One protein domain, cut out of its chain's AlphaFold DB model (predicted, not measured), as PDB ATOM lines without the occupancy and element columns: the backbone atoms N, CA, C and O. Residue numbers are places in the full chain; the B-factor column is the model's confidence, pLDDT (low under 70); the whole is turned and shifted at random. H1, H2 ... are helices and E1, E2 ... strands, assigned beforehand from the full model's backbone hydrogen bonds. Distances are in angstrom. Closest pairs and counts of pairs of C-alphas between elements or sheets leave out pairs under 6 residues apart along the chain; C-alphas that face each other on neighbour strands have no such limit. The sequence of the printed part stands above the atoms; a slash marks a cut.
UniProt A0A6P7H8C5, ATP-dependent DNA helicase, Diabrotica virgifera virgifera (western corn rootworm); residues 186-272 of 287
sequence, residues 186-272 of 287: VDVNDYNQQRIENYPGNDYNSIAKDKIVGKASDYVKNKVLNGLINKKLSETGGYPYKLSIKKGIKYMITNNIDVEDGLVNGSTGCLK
ATOM      1  N   VAL A 186     108.648 108.357  77.300       91.31
ATOM      2  CA  VAL A 186     107.605 107.468  77.842       91.31
ATOM      3  C   VAL A 186     108.124 106.039  77.977       91.31
ATOM      4  O   VAL A 186     108.028 105.472  79.056       91.31
ATOM      5  N   ASP A 187     108.812 105.531  76.954       95.19
ATOM      6  CA  ASP A 187     109.369 104.178  76.956       95.19
ATOM      7  C   ASP A 187     110.517 104.050  77.975       95.19
ATOM      8  O   ASP A 187     110.619 103.047  78.683       95.19
ATOM      9  N   VAL A 188     111.336 105.105  78.126       92.75
ATOM     10  CA  VAL A 188     112.346 105.197  79.200       92.75
ATOM     11  C   VAL A 188     111.691 105.084  80.578       92.75
ATOM     12  O   VAL A 188     112.173 104.341  81.434       92.75
ATOM     13  N   ASN A 189     110.615 105.838  80.811       91.00
ATOM     14  CA  ASN A 189     109.933 105.874  82.101       91.00
ATOM     15  C   ASN A 189     109.263 104.537  82.415       91.00
ATOM     16  O   ASN A 189     109.441 104.032  83.521       91.00
ATOM     17  N   ASP A 190     108.571 103.945  81.444       93.69
ATOM     18  CA  ASP A 190     107.886 102.661  81.598       93.69
ATOM     19  C   ASP A 190     108.890 101.543  81.907       93.69
ATOM     20  O   ASP A 190     108.712 100.787  82.865       93.69
ATOM     21  N   TYR A 191     110.003 101.485  81.164       93.62
ATOM     22  CA  TYR A 191     111.067 100.515  81.422       93.62
ATOM     23  C   TYR A 191     111.694 100.707  82.809       93.62
ATOM     24  O   TYR A 191     111.844  99.748  83.570       93.62
ATOM     25  N   ASN A 192     112.048 101.946  83.167       92.94
ATOM     26  CA  ASN A 192     112.665 102.237  84.460       92.94
ATOM     27  C   ASN A 192     111.716 101.933  85.622       92.94
ATOM     28  O   ASN A 192     112.156 101.384  86.631       92.94
ATOM     29  N   GLN A 193     110.425 102.235  85.479       92.38
ATOM     30  CA  GLN A 193     109.418 101.915  86.482       92.38
ATOM     31  C   GLN A 193     109.311 100.402  86.694       92.38
ATOM     32  O   GLN A 193     109.436  99.944  87.829       92.38
ATOM     33  N   GLN A 194     109.196  99.617  85.619       92.56
ATOM     34  CA  GLN A 194     109.179  98.154  85.714       92.56
ATOM     35  C   GLN A 194     110.466  97.602  86.337       92.56
ATOM     36  O   GLN A 194     110.426  96.636  87.103       92.56
ATOM     37  N   ARG A 195     111.626  98.204  86.041       91.75
ATOM     38  CA  ARG A 195     112.894  97.815  86.671       91.75
ATOM     39  C   ARG A 195     112.902  98.113  88.162       91.75
ATOM     40  O   ARG A 195     113.358  97.255  88.903       91.75
ATOM     41  N   ILE A 196     112.395  99.264  88.606       92.50
ATOM     42  CA  ILE A 196     112.275  99.599  90.034       92.50
ATOM     43  C   ILE A 196     111.327  98.618  90.735       92.50
ATOM     44  O   ILE A 196     111.687  98.052  91.765       92.50
ATOM     45  N   GLU A 197     110.147  98.376  90.164       93.00
ATOM     46  CA  GLU A 197     109.127  97.489  90.735       93.00
ATOM     47  C   GLU A 197     109.664  96.065  90.921       93.00
ATOM     48  O   GLU A 197     109.562  95.507  92.013       93.00
ATOM     49  N   ASN A 198     110.345  95.525  89.908       91.38
ATOM     50  CA  ASN A 198     110.912  94.175  89.946       91.38
ATOM     51  C   ASN A 198     112.265  94.076  90.674       91.38
ATOM     52  O   ASN A 198     112.768  92.969  90.869       91.38
ATOM     53  N   TYR A 199     112.888  95.195  91.064       92.25
ATOM     54  CA  TYR A 199     114.176  95.154  91.760       92.25
ATOM     55  C   TYR A 199     113.992  94.596  93.184       92.25
ATOM     56  O   TYR A 199     113.055  94.999  93.884       92.25
ATOM     57  N   PRO A 200     114.861  93.680  93.647       91.69
ATOM     58  CA  PRO A 200     114.716  93.073  94.965       91.69
ATOM     59  C   PRO A 200     114.870  94.098  96.097       91.69
ATOM     60  O   PRO A 200     115.676  95.027  96.023       91.69
ATOM     61  N   GLY A 201     114.129  93.880  97.183       91.00
ATOM     62  CA  GLY A 201     114.169  94.706  98.391       91.00
ATOM     63  C   GLY A 201     112.946  95.602  98.567       91.00
ATOM     64  O   GLY A 201     112.037  95.626  97.738       91.00
ATOM     65  N   ASN A 202     112.937  96.327  99.684       91.88
ATOM     66  CA  ASN A 202     111.789  97.117 100.116       91.88
ATOM     67  C   ASN A 202     111.585  98.354  99.234       91.88
ATOM     68  O   ASN A 202     112.546  99.054  98.899       91.88
ATOM     69  N   ASP A 203     110.323  98.632  98.915       91.06
ATOM     70  CA  ASP A 203     109.895  99.859  98.251       91.06
ATOM     71  C   ASP A 203     109.955 101.053  99.203       91.06
ATOM     72  O   ASP A 203     109.355 101.048 100.279       91.06
ATOM     73  N   TYR A 204     110.620 102.123  98.769       91.62
ATOM     74  CA  TYR A 204     110.614 103.404  99.461       91.62
ATOM     75  C   TYR A 204     110.083 104.487  98.531       91.62
ATOM     76  O   TYR A 204     110.466 104.570  97.366       91.62
ATOM     77  N   ASN A 205     109.205 105.340  99.052       91.00
ATOM     78  CA  ASN A 205     108.607 106.427  98.289       91.00
ATOM     79  C   ASN A 205     108.919 107.756  98.967       91.00
ATOM     80  O   ASN A 205     108.598 107.948 100.138       91.00
ATOM     81  N   SER A 206     109.510 108.684  98.218       90.56
ATOM     82  CA  SER A 206     109.632 110.080  98.626       90.56
ATOM     83  C   SER A 206     108.541 110.893  97.937       90.56
ATOM     84  O   SER A 206     108.428 110.862  96.711       90.56
ATOM     85  N   ILE A 207     107.710 111.575  98.727       90.44
ATOM     86  CA  ILE A 207     106.645 112.453  98.231       90.44
ATOM     87  C   ILE A 207     107.106 113.902  98.359       90.44
ATOM     88  O   ILE A 207     107.570 114.320  99.423       90.44
ATOM     89  N   ALA A 208     106.970 114.662  97.276       90.38
ATOM     90  CA  ALA A 208     107.303 116.074  97.237       90.38
ATOM     91  C   ALA A 208     106.458 116.871  98.249       90.38
ATOM     92  O   ALA A 208     105.260 116.639  98.426       90.38
ATOM     93  N   LYS A 209     107.101 117.829  98.924       88.50
ATOM     94  CA  LYS A 209     106.452 118.777  99.839       88.50
ATOM     95  C   LYS A 209     106.381 120.144  99.159       88.50
ATOM     96  O   LYS A 209     107.319 120.933  99.246       88.50
ATOM     97  N   ASP A 210     105.261 120.418  98.500       87.75
ATOM     98  CA  ASP A 210     105.054 121.659  97.750       87.75
ATOM     99  C   ASP A 210     104.456 122.774  98.620       87.75
ATOM    100  O   ASP A 210     103.553 122.553  99.431       87.75
ATOM    101  N   LYS A 211     104.929 124.011  98.430       87.06
ATOM    102  CA  LYS A 211     104.409 125.198  99.125       87.06
ATOM    103  C   LYS A 211     104.237 126.361  98.158       87.06
ATOM    104  O   LYS A 211     105.178 126.773  97.490       87.06
ATOM    105  N   ILE A 212     103.044 126.955  98.155       85.94
ATOM    106  CA  ILE A 212     102.760 128.170  97.384       85.94
ATOM    107  C   ILE A 212     103.022 129.396  98.259       85.94
ATOM    108  O   ILE A 212     102.406 129.573  99.312       85.94
ATOM    109  N   VAL A 213     103.911 130.271  97.797       84.56
ATOM    110  CA  VAL A 213     104.187 131.569  98.422       84.56
ATOM    111  C   VAL A 213     103.394 132.644  97.681       84.56
ATOM    112  O   VAL A 213     103.505 132.765  96.466       84.56
ATOM    113  N   GLY A 214     102.575 133.422  98.394       83.25
ATOM    114  CA  GLY A 214     101.839 134.542  97.800       83.25
ATOM    115  C   GLY A 214     100.490 134.855  98.449       83.25
ATOM    116  O   GLY A 214      99.958 134.093  99.265       83.25
ATOM    117  N   LYS A 215      99.929 136.002  98.049       81.94
ATOM    118  CA  LYS A 215      98.619 136.513  98.478       81.94
ATOM    119  C   LYS A 215      97.493 135.894  97.638       81.94
ATOM    120  O   LYS A 215      96.834 136.581  96.870       81.94
ATOM    121  N   ALA A 216      97.305 134.584  97.746       84.56
ATOM    122  CA  ALA A 216      96.156 133.879  97.175       84.56
ATOM    123  C   ALA A 216      95.299 133.281  98.298       84.56
ATOM    124  O   ALA A 216      95.829 132.980  99.374       84.56
ATOM    125  N   SER A 217      93.997 133.106  98.052       88.81
ATOM    126  CA  SER A 217      93.108 132.420  98.994       88.81
ATOM    127  C   SER A 217      93.493 130.947  99.133       88.81
ATOM    128  O   SER A 217      94.034 130.343  98.202       88.81
ATOM    129  N   ASP A 218      93.189 130.349 100.284       88.06
ATOM    130  CA  ASP A 218      93.540 128.950 100.556       88.06
ATOM    131  C   ASP A 218      92.850 127.983  99.589       88.06
ATOM    132  O   ASP A 218      93.448 126.998  99.166       88.06
ATOM    133  N   TYR A 219      91.640 128.318  99.134       88.06
ATOM    134  CA  TYR A 219      90.957 127.572  98.077       88.06
ATOM    135  C   TYR A 219      91.783 127.509  96.782       88.06
ATOM    136  O   TYR A 219      91.986 126.431  96.221       88.06
ATOM    137  N   VAL A 220      92.298 128.653  96.316       87.12
ATOM    138  CA  VAL A 220      93.113 128.716  95.093       87.12
ATOM    139  C   VAL A 220      94.429 127.969  95.292       87.12
ATOM    140  O   VAL A 220      94.827 127.198  94.421       87.12
ATOM    141  N   LYS A 221      95.075 128.140  96.451       86.38
ATOM    142  CA  LYS A 221      96.317 127.430  96.783       86.38
ATOM    143  C   LYS A 221      96.120 125.915  96.760       86.38
ATOM    144  O   LYS A 221      96.863 125.226  96.069       86.38
ATOM    145  N   ASN A 222      95.087 125.405  97.426       86.69
ATOM    146  CA  ASN A 222      94.792 123.971  97.470       86.69
ATOM    147  C   ASN A 222      94.460 123.411  96.084       86.69
ATOM    148  O   ASN A 222      94.926 122.332  95.726       86.69
ATOM    149  N   LYS A 223      93.710 124.158  95.263       87.31
ATOM    150  CA  LYS A 223      93.420 123.757  93.880       87.31
ATOM    151  C   LYS A 223      94.695 123.618  93.043       87.31
ATOM    152  O   LYS A 223      94.812 122.668  92.274       87.31
ATOM    153  N   VAL A 224      95.641 124.546  93.191       85.75
ATOM    154  CA  VAL A 224      96.926 124.495  92.479       85.75
ATOM    155  C   VAL A 224      97.790 123.342  92.991       85.75
ATOM    156  O   VAL A 224      98.281 122.575  92.171       85.75
ATOM    157  N   LEU A 225      97.920 123.174  94.313       86.62
ATOM    158  CA  LEU A 225      98.688 122.078  94.921       86.62
ATOM    159  C   LEU A 225      98.183 120.703  94.465       86.62
ATOM    160  O   LEU A 225      98.972 119.879  94.017       86.62
ATOM    161  N   ASN A 226      96.865 120.484  94.469       86.00
ATOM    162  CA  ASN A 226      96.275 119.237  93.971       86.00
ATOM    163  C   ASN A 226      96.547 119.015  92.475       86.00
ATOM    164  O   ASN A 226      96.641 117.878  92.018       86.00
ATOM    165  N   GLY A 227      96.688 120.097  91.706       85.31
ATOM    166  CA  GLY A 227      97.050 120.034  90.294       85.31
ATOM    167  C   GLY A 227      98.498 119.602  90.043       85.31
ATOM    168  O   GLY A 227      98.759 119.020  88.993       85.31
ATOM    169  N   LEU A 228      99.424 119.850  90.981       84.00
ATOM    170  CA  LEU A 228     100.851 119.518  90.829       84.00
ATOM    171  C   LEU A 228     101.107 118.010  90.769       84.00
ATOM    172  O   LEU A 228     102.029 117.583  90.082       84.00
ATOM    173  N   ILE A 229     100.249 117.208  91.402       84.75
ATOM    174  CA  ILE A 229     100.353 115.741  91.444       84.75
ATOM    175  C   ILE A 229     100.420 115.137  90.033       84.75
ATOM    176  O   ILE A 229     101.143 114.173  89.800       84.75
ATOM    177  N   ASN A 230      99.690 115.728  89.082       82.69
ATOM    178  CA  ASN A 230      99.562 115.223  87.712       82.69
ATOM    179  C   ASN A 230     100.424 115.994  86.700       82.69
ATOM    180  O   ASN A 230     100.234 115.850  85.489       82.69
ATOM    181  N   LYS A 231     101.331 116.860  87.164       84.31
ATOM    182  CA  LYS A 231     102.200 117.640  86.281       84.31
ATOM    183  C   LYS A 231     103.352 116.800  85.745       84.31
ATOM    184  O   LYS A 231     103.895 115.938  86.432       84.31
ATOM    185  N   LYS A 232     103.745 117.075  84.500       80.75
ATOM    186  CA  LYS A 232     104.923 116.444  83.893       80.75
ATOM    187  C   LYS A 232     106.197 117.008  84.520       80.75
ATOM    188  O   LYS A 232     106.234 118.179  84.883       80.75
ATOM    189  N   LEU A 233     107.276 116.223  84.513       81.75
ATOM    190  CA  LEU A 233     108.604 116.662  84.976       81.75
ATOM    191  C   LEU A 233     109.069 117.970  84.317       81.75
ATOM    192  O   LEU A 233     109.665 118.827  84.965       81.75
ATOM    193  N   SER A 234     108.758 118.155  83.032       76.88
ATOM    194  CA  SER A 234     109.080 119.381  82.291       76.88
ATOM    195  C   SER A 234     108.378 120.628  82.836       76.88
ATOM    196  O   SER A 234     108.850 121.738  82.623       76.88
ATOM    197  N   GLU A 235     107.247 120.462  83.523       80.06
ATOM    198  CA  GLU A 235     106.466 121.550  84.121       80.06
ATOM    199  C   GLU A 235     106.856 121.819  85.583       80.06
ATOM    200  O   GLU A 235     106.470 122.847  86.136       80.06
ATOM    201  N   THR A 236     107.625 120.921  86.202       81.50
ATOM    202  CA  THR A 236     108.039 120.985  87.612       81.50
ATOM    203  C   THR A 236     109.550 121.156  87.774       81.50
ATOM    204  O   THR A 236     110.105 120.857  88.825       81.50
ATOM    205  N   GLY A 237     110.249 121.623  86.734       75.81
ATOM    206  CA  GLY A 237     111.699 121.847  86.790       75.81
ATOM    207  C   GLY A 237     112.528 120.565  86.936       75.81
ATOM    208  O   GLY A 237     113.658 120.624  87.418       75.81
ATOM    209  N   GLY A 238     111.974 119.419  86.533       81.12
ATOM    210  CA  GLY A 238     112.619 118.110  86.632       81.12
ATOM    211  C   GLY A 238     112.350 117.362  87.937       81.12
ATOM    212  O   GLY A 238     112.871 116.263  88.102       81.12
ATOM    213  N   TYR A 239     111.528 117.902  88.842       84.56
ATOM    214  CA  TYR A 239     111.240 117.264  90.127       84.56
ATOM    215  C   TYR A 239     109.962 116.408  90.063       84.56
ATOM    216  O   TYR A 239     108.881 116.950  89.804       84.56
ATOM    217  N   PRO A 240     110.042 115.082  90.286       87.81
ATOM    218  CA  PRO A 240     108.859 114.230  90.364       87.81
ATOM    219  C   PRO A 240     108.075 114.492  91.651       87.81
ATOM    220  O   PRO A 240     108.661 114.681  92.714       87.81
ATOM    221  N   TYR A 241     106.744 114.408  91.572       89.19
ATOM    222  CA  TYR A 241     105.892 114.454  92.764       89.19
ATOM    223  C   TYR A 241     106.105 113.236  93.675       89.19
ATOM    224  O   TYR A 241     106.165 113.360  94.896       89.19
ATOM    225  N   LYS A 242     106.237 112.048  93.077       90.31
ATOM    226  CA  LYS A 242     106.543 110.795  93.767       90.31
ATOM    227  C   LYS A 242     107.810 110.197  93.173       90.31
ATOM    228  O   LYS A 242     107.853 109.907  91.981       90.31
ATOM    229  N   LEU A 243     108.811 109.975  94.017       90.69
ATOM    230  CA  LEU A 243     110.051 109.299  93.660       90.69
ATOM    231  C   LEU A 243     110.098 107.926  94.341       90.69
ATOM    232  O   LEU A 243     110.281 107.839  95.556       90.69
ATOM    233  N   SER A 244     109.919 106.866  93.551       91.31
ATOM    234  CA  SER A 244     110.041 105.474  93.999       91.31
ATOM    235  C   SER A 244     111.501 105.026  93.929       91.31
ATOM    236  O   SER A 244     112.130 105.144  92.877       91.31
ATOM    237  N   ILE A 245     112.050 104.506  95.027       91.81
ATOM    238  CA  ILE A 245     113.454 104.085  95.123       91.81
ATOM    239  C   ILE A 245     113.601 102.763  95.878       91.81
ATOM    240  O   ILE A 245     112.865 102.475  96.820       91.81
ATOM    241  N   LYS A 246     114.624 101.991  95.498       93.50
ATOM    242  CA  LYS A 246     115.062 100.773  96.189       93.50
ATOM    243  C   LYS A 246     116.574 100.788  96.381       93.50
ATOM    244  O   LYS A 246     117.314 101.261  95.517       93.50
ATOM    245  N   LYS A 247     117.058 100.276  97.516       93.81
ATOM    246  CA  LYS A 247     118.505 100.172  97.774       93.81
ATOM    247  C   LYS A 247     119.159  99.303  96.693       93.81
ATOM    248  O   LYS A 247     118.655  98.243  96.357       93.81
ATOM    249  N   GLY A 248     120.293  99.749  96.166       91.12
ATOM    250  CA  GLY A 248     121.045  99.095  95.095       91.12
ATOM    251  C   GLY A 248     120.728  99.613  93.691       91.12
ATOM    252  O   GLY A 248     121.542  99.416  92.790       91.12
ATOM    253  N   ILE A 249     119.618 100.329  93.496       91.62
ATOM    254  CA  ILE A 249     119.234 100.787  92.161       91.62
ATOM    255  C   ILE A 249     120.157 101.890  91.639       91.62
ATOM    256  O   ILE A 249     120.672 102.714  92.404       91.62
ATOM    257  N   LYS A 250     120.367 101.906  90.320       92.06
ATOM    258  CA  LYS A 250     121.072 102.998  89.652       92.06
ATOM    259  C   LYS A 250     120.183 104.238  89.599       92.06
ATOM    260  O   LYS A 250     118.977 104.128  89.410       92.06
ATOM    261  N   TYR A 251     120.788 105.409  89.726       91.31
ATOM    262  CA  TYR A 251     120.105 106.689  89.578       91.31
ATOM    263  C   TYR A 251     120.940 107.654  88.741       91.31
ATOM    264  O   TYR A 251     122.152 107.477  88.584       91.31
ATOM    265  N   MET A 252     120.277 108.693  88.246       91.56
ATOM    266  CA  MET A 252     120.896 109.851  87.618       91.56
ATOM    267  C   MET A 252     120.360 111.112  88.293       91.56
ATOM    268  O   MET A 252     119.158 111.238  88.516       91.56
ATOM    269  N   ILE A 253     121.252 112.032  88.630       89.81
ATOM    270  CA  ILE A 253     120.902 113.355  89.134       89.81
ATOM    271  C   ILE A 253     120.398 114.189  87.955       89.81
ATOM    272  O   ILE A 253     121.074 114.283  86.935       89.81
ATOM    273  N   THR A 254     119.223 114.800  88.093       85.00
ATOM    274  CA  THR A 254     118.569 115.591  87.033       85.00
ATOM    275  C   THR A 254     118.773 117.098  87.181       85.00
ATOM    276  O   THR A 254     118.496 117.864  86.261       85.00
ATOM    277  N   ASN A 255     119.262 117.546  88.338       81.62
ATOM    278  CA  ASN A 255     119.388 118.956  88.694       81.62
ATOM    279  C   ASN A 255     120.763 119.225  89.312       81.62
ATOM    280  O   ASN A 255     121.342 118.358  89.954       81.62
ATOM    281  N   ASN A 256     121.286 120.437  89.140       81.00
ATOM    282  CA  ASN A 256     122.542 120.819  89.783       81.00
ATOM    283  C   ASN A 256     122.285 121.058  91.276       81.00
ATOM    284  O   ASN A 256     121.549 121.982  91.619       81.00
ATOM    285  N   ILE A 257     122.863 120.212  92.129       83.62
ATOM    286  CA  ILE A 257     122.740 120.285  93.591       83.62
ATOM    287  C   ILE A 257     123.981 120.967  94.157       83.62
ATOM    288  O   ILE A 257     123.879 122.014  94.787       83.62
ATOM    289  N   ASP A 258     125.150 120.397  93.865       81.75
ATOM    290  CA  ASP A 258     126.443 120.931  94.273       81.75
ATOM    291  C   ASP A 258     127.443 120.751  93.132       81.75
ATOM    292  O   ASP A 258     127.858 119.643  92.798       81.75
ATOM    293  N   VAL A 259     127.802 121.859  92.491       77.69
ATOM    294  CA  VAL A 259     128.706 121.844  91.337       77.69
ATOM    295  C   VAL A 259     130.161 121.642  91.775       77.69
ATOM    296  O   VAL A 259     130.956 121.078  91.023       77.69
ATOM    297  N   GLU A 260     130.528 122.073  92.983       75.69
ATOM    298  CA  GLU A 260     131.897 121.938  93.497       75.69
ATOM    299  C   GLU A 260     132.199 120.472  93.830       75.69
ATOM    300  O   GLU A 260     133.239 119.953  93.410       75.69
ATOM    301  N   ASP A 261     131.225 119.782  94.427       80.19
ATOM    302  CA  ASP A 261     131.291 118.349  94.739       80.19
ATOM    303  C   ASP A 261     130.916 117.438  93.554       80.19
ATOM    304  O   ASP A 261     130.964 116.210  93.652       80.19
ATOM    305  N   GLY A 262     130.586 118.016  92.393       80.19
ATOM    306  CA  GLY A 262     130.274 117.270  91.169       80.19
ATOM    307  C   GLY A 262     128.894 116.602  91.165       80.19
ATOM    308  O   GLY A 262     128.637 115.745  90.323       80.19
ATOM    309  N   LEU A 263     127.990 117.003  92.059       85.50
ATOM    310  CA  LEU A 263     126.576 116.620  92.082       85.50
ATOM    311  C   LEU A 263     125.783 117.464  91.074       85.50
ATOM    312  O   LEU A 263     124.957 118.311  91.426       85.50
ATOM    313  N   VAL A 264     126.073 117.234  89.795       83.25
ATOM    314  CA  VAL A 264     125.497 117.964  88.657       83.25
ATOM    315  C   VAL A 264     124.510 117.106  87.871       83.25
ATOM    316  O   VAL A 264     124.529 115.876  87.968       83.25
ATOM    317  N   ASN A 265     123.676 117.748  87.051       83.75
ATOM    318  CA  ASN A 265     122.802 117.046  86.112       83.75
ATOM    319  C   ASN A 265     123.612 116.073  85.225       83.75
ATOM    320  O   ASN A 265     124.641 116.449  84.665       83.75
ATOM    321  N   GLY A 266     123.151 114.827  85.122       85.31
ATOM    322  CA  GLY A 266     123.807 113.733  84.403       85.31
ATOM    323  C   GLY A 266     124.732 112.874  85.270       85.31
ATOM    324  O   GLY A 266     125.184 111.820  84.823       85.31
ATOM    325  N   SER A 267     124.997 113.268  86.518       88.38
ATOM    326  CA  SER A 267     125.799 112.450  87.436       88.38
ATOM    327  C   SER A 267     125.050 111.174  87.787       88.38
ATOM    328  O   SER A 267     123.892 111.226  88.196       88.38
ATOM    329  N   THR A 268     125.703 110.023  87.645       91.12
ATOM    330  CA  THR A 268     125.088 108.718  87.905       91.12
ATOM    331  C   THR A 268     125.659 108.067  89.155       91.12
ATOM    332  O   THR A 268     126.796 108.317  89.552       91.12
ATOM    333  N   GLY A 269     124.858 107.220  89.794       91.94
ATOM    334  CA  GLY A 269     125.262 106.515  91.003       91.94
ATOM    335  C   GLY A 269     124.405 105.290  91.278       91.94
ATOM    336  O   GLY A 269     123.557 104.904  90.478       91.94
ATOM    337  N   CYS A 270     124.650 104.666  92.427       92.81
ATOM    338  CA  CYS A 270     123.901 103.521  92.933       92.81
ATOM    339  C   CYS A 270     123.458 103.834  94.363       92.81
ATOM    340  O   CYS A 270     124.288 104.195  95.199       92.81
ATOM    341  N   LEU A 271     122.161 103.715  94.650       92.94
ATOM    342  CA  LEU A 271     121.607 104.058  95.955       92.94
ATOM    343  C   LEU A 271     122.111 103.073  97.016       92.94
ATOM    344  O   LEU A 271     121.757 101.899  96.991       92.94
ATOM    345  N   LYS A 272     122.934 103.529  97.964       93.69
ATOM    346  CA  LYS A 272     123.497 102.651  99.007       93.69
ATOM    347  C   LYS A 272     122.701 102.654 100.302       93.69
ATOM    348  O   LYS A 272     122.514 101.602 100.907       93.69
TER     349      LYS A 272
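Overview. This is residues 186 to 272 of the 287 residues of the protein "ATP-dependent DNA helicase" of Diabrotica virgifera virgifera (western corn rootworm) (UniProt A0A6P7H8C5). Two short strand pairs and two helices make a loose frame: the ladder of E1 and E2 is in the middle, H1 is near one end of it, H2 lies far out on the loop between its strands, and the hairpin E3 and E4 is to another side. The 87 printed residues run H1, E1, H2, E2, E3, E4; the class is mixed, with under half in named elements, both sheets antiparallel. The radius of gyration of the C-alphas is 15.7 A, the spans 44 by 34 by 24 A.

Arrangement. H1, residues 186 to 198, comes closest to E2, residues 242 to 245, at the C-alphas of Ile 196 and Ile 245, 6.9 A. E1, residues 204 to 207, is antiparallel to E2 at 158 degrees; N 206 and O 243, 2.9 A, are within hydrogen-bond range. H2, residues 218 to 228, is apart from H1. E3, residues 250 to 252, and E4, residues 268 to 270, form an antiparallel hairpin; N 251 and O 269, 2.9 A, are within range. In H1 and H2 every O i to N i+4 pair is too.

Along the chain. H1, 18.3 A, begins at C-alpha 186 (107.605, 107.468, 77.842); H2 is 15.4 A; E4 ends at C-alpha 270 (123.901, 103.521, 92.933).

Size, cuts and confidence. The printed part has no cut. The links H2 to E2 and E3 to E4 are long. No printed residue is under 70.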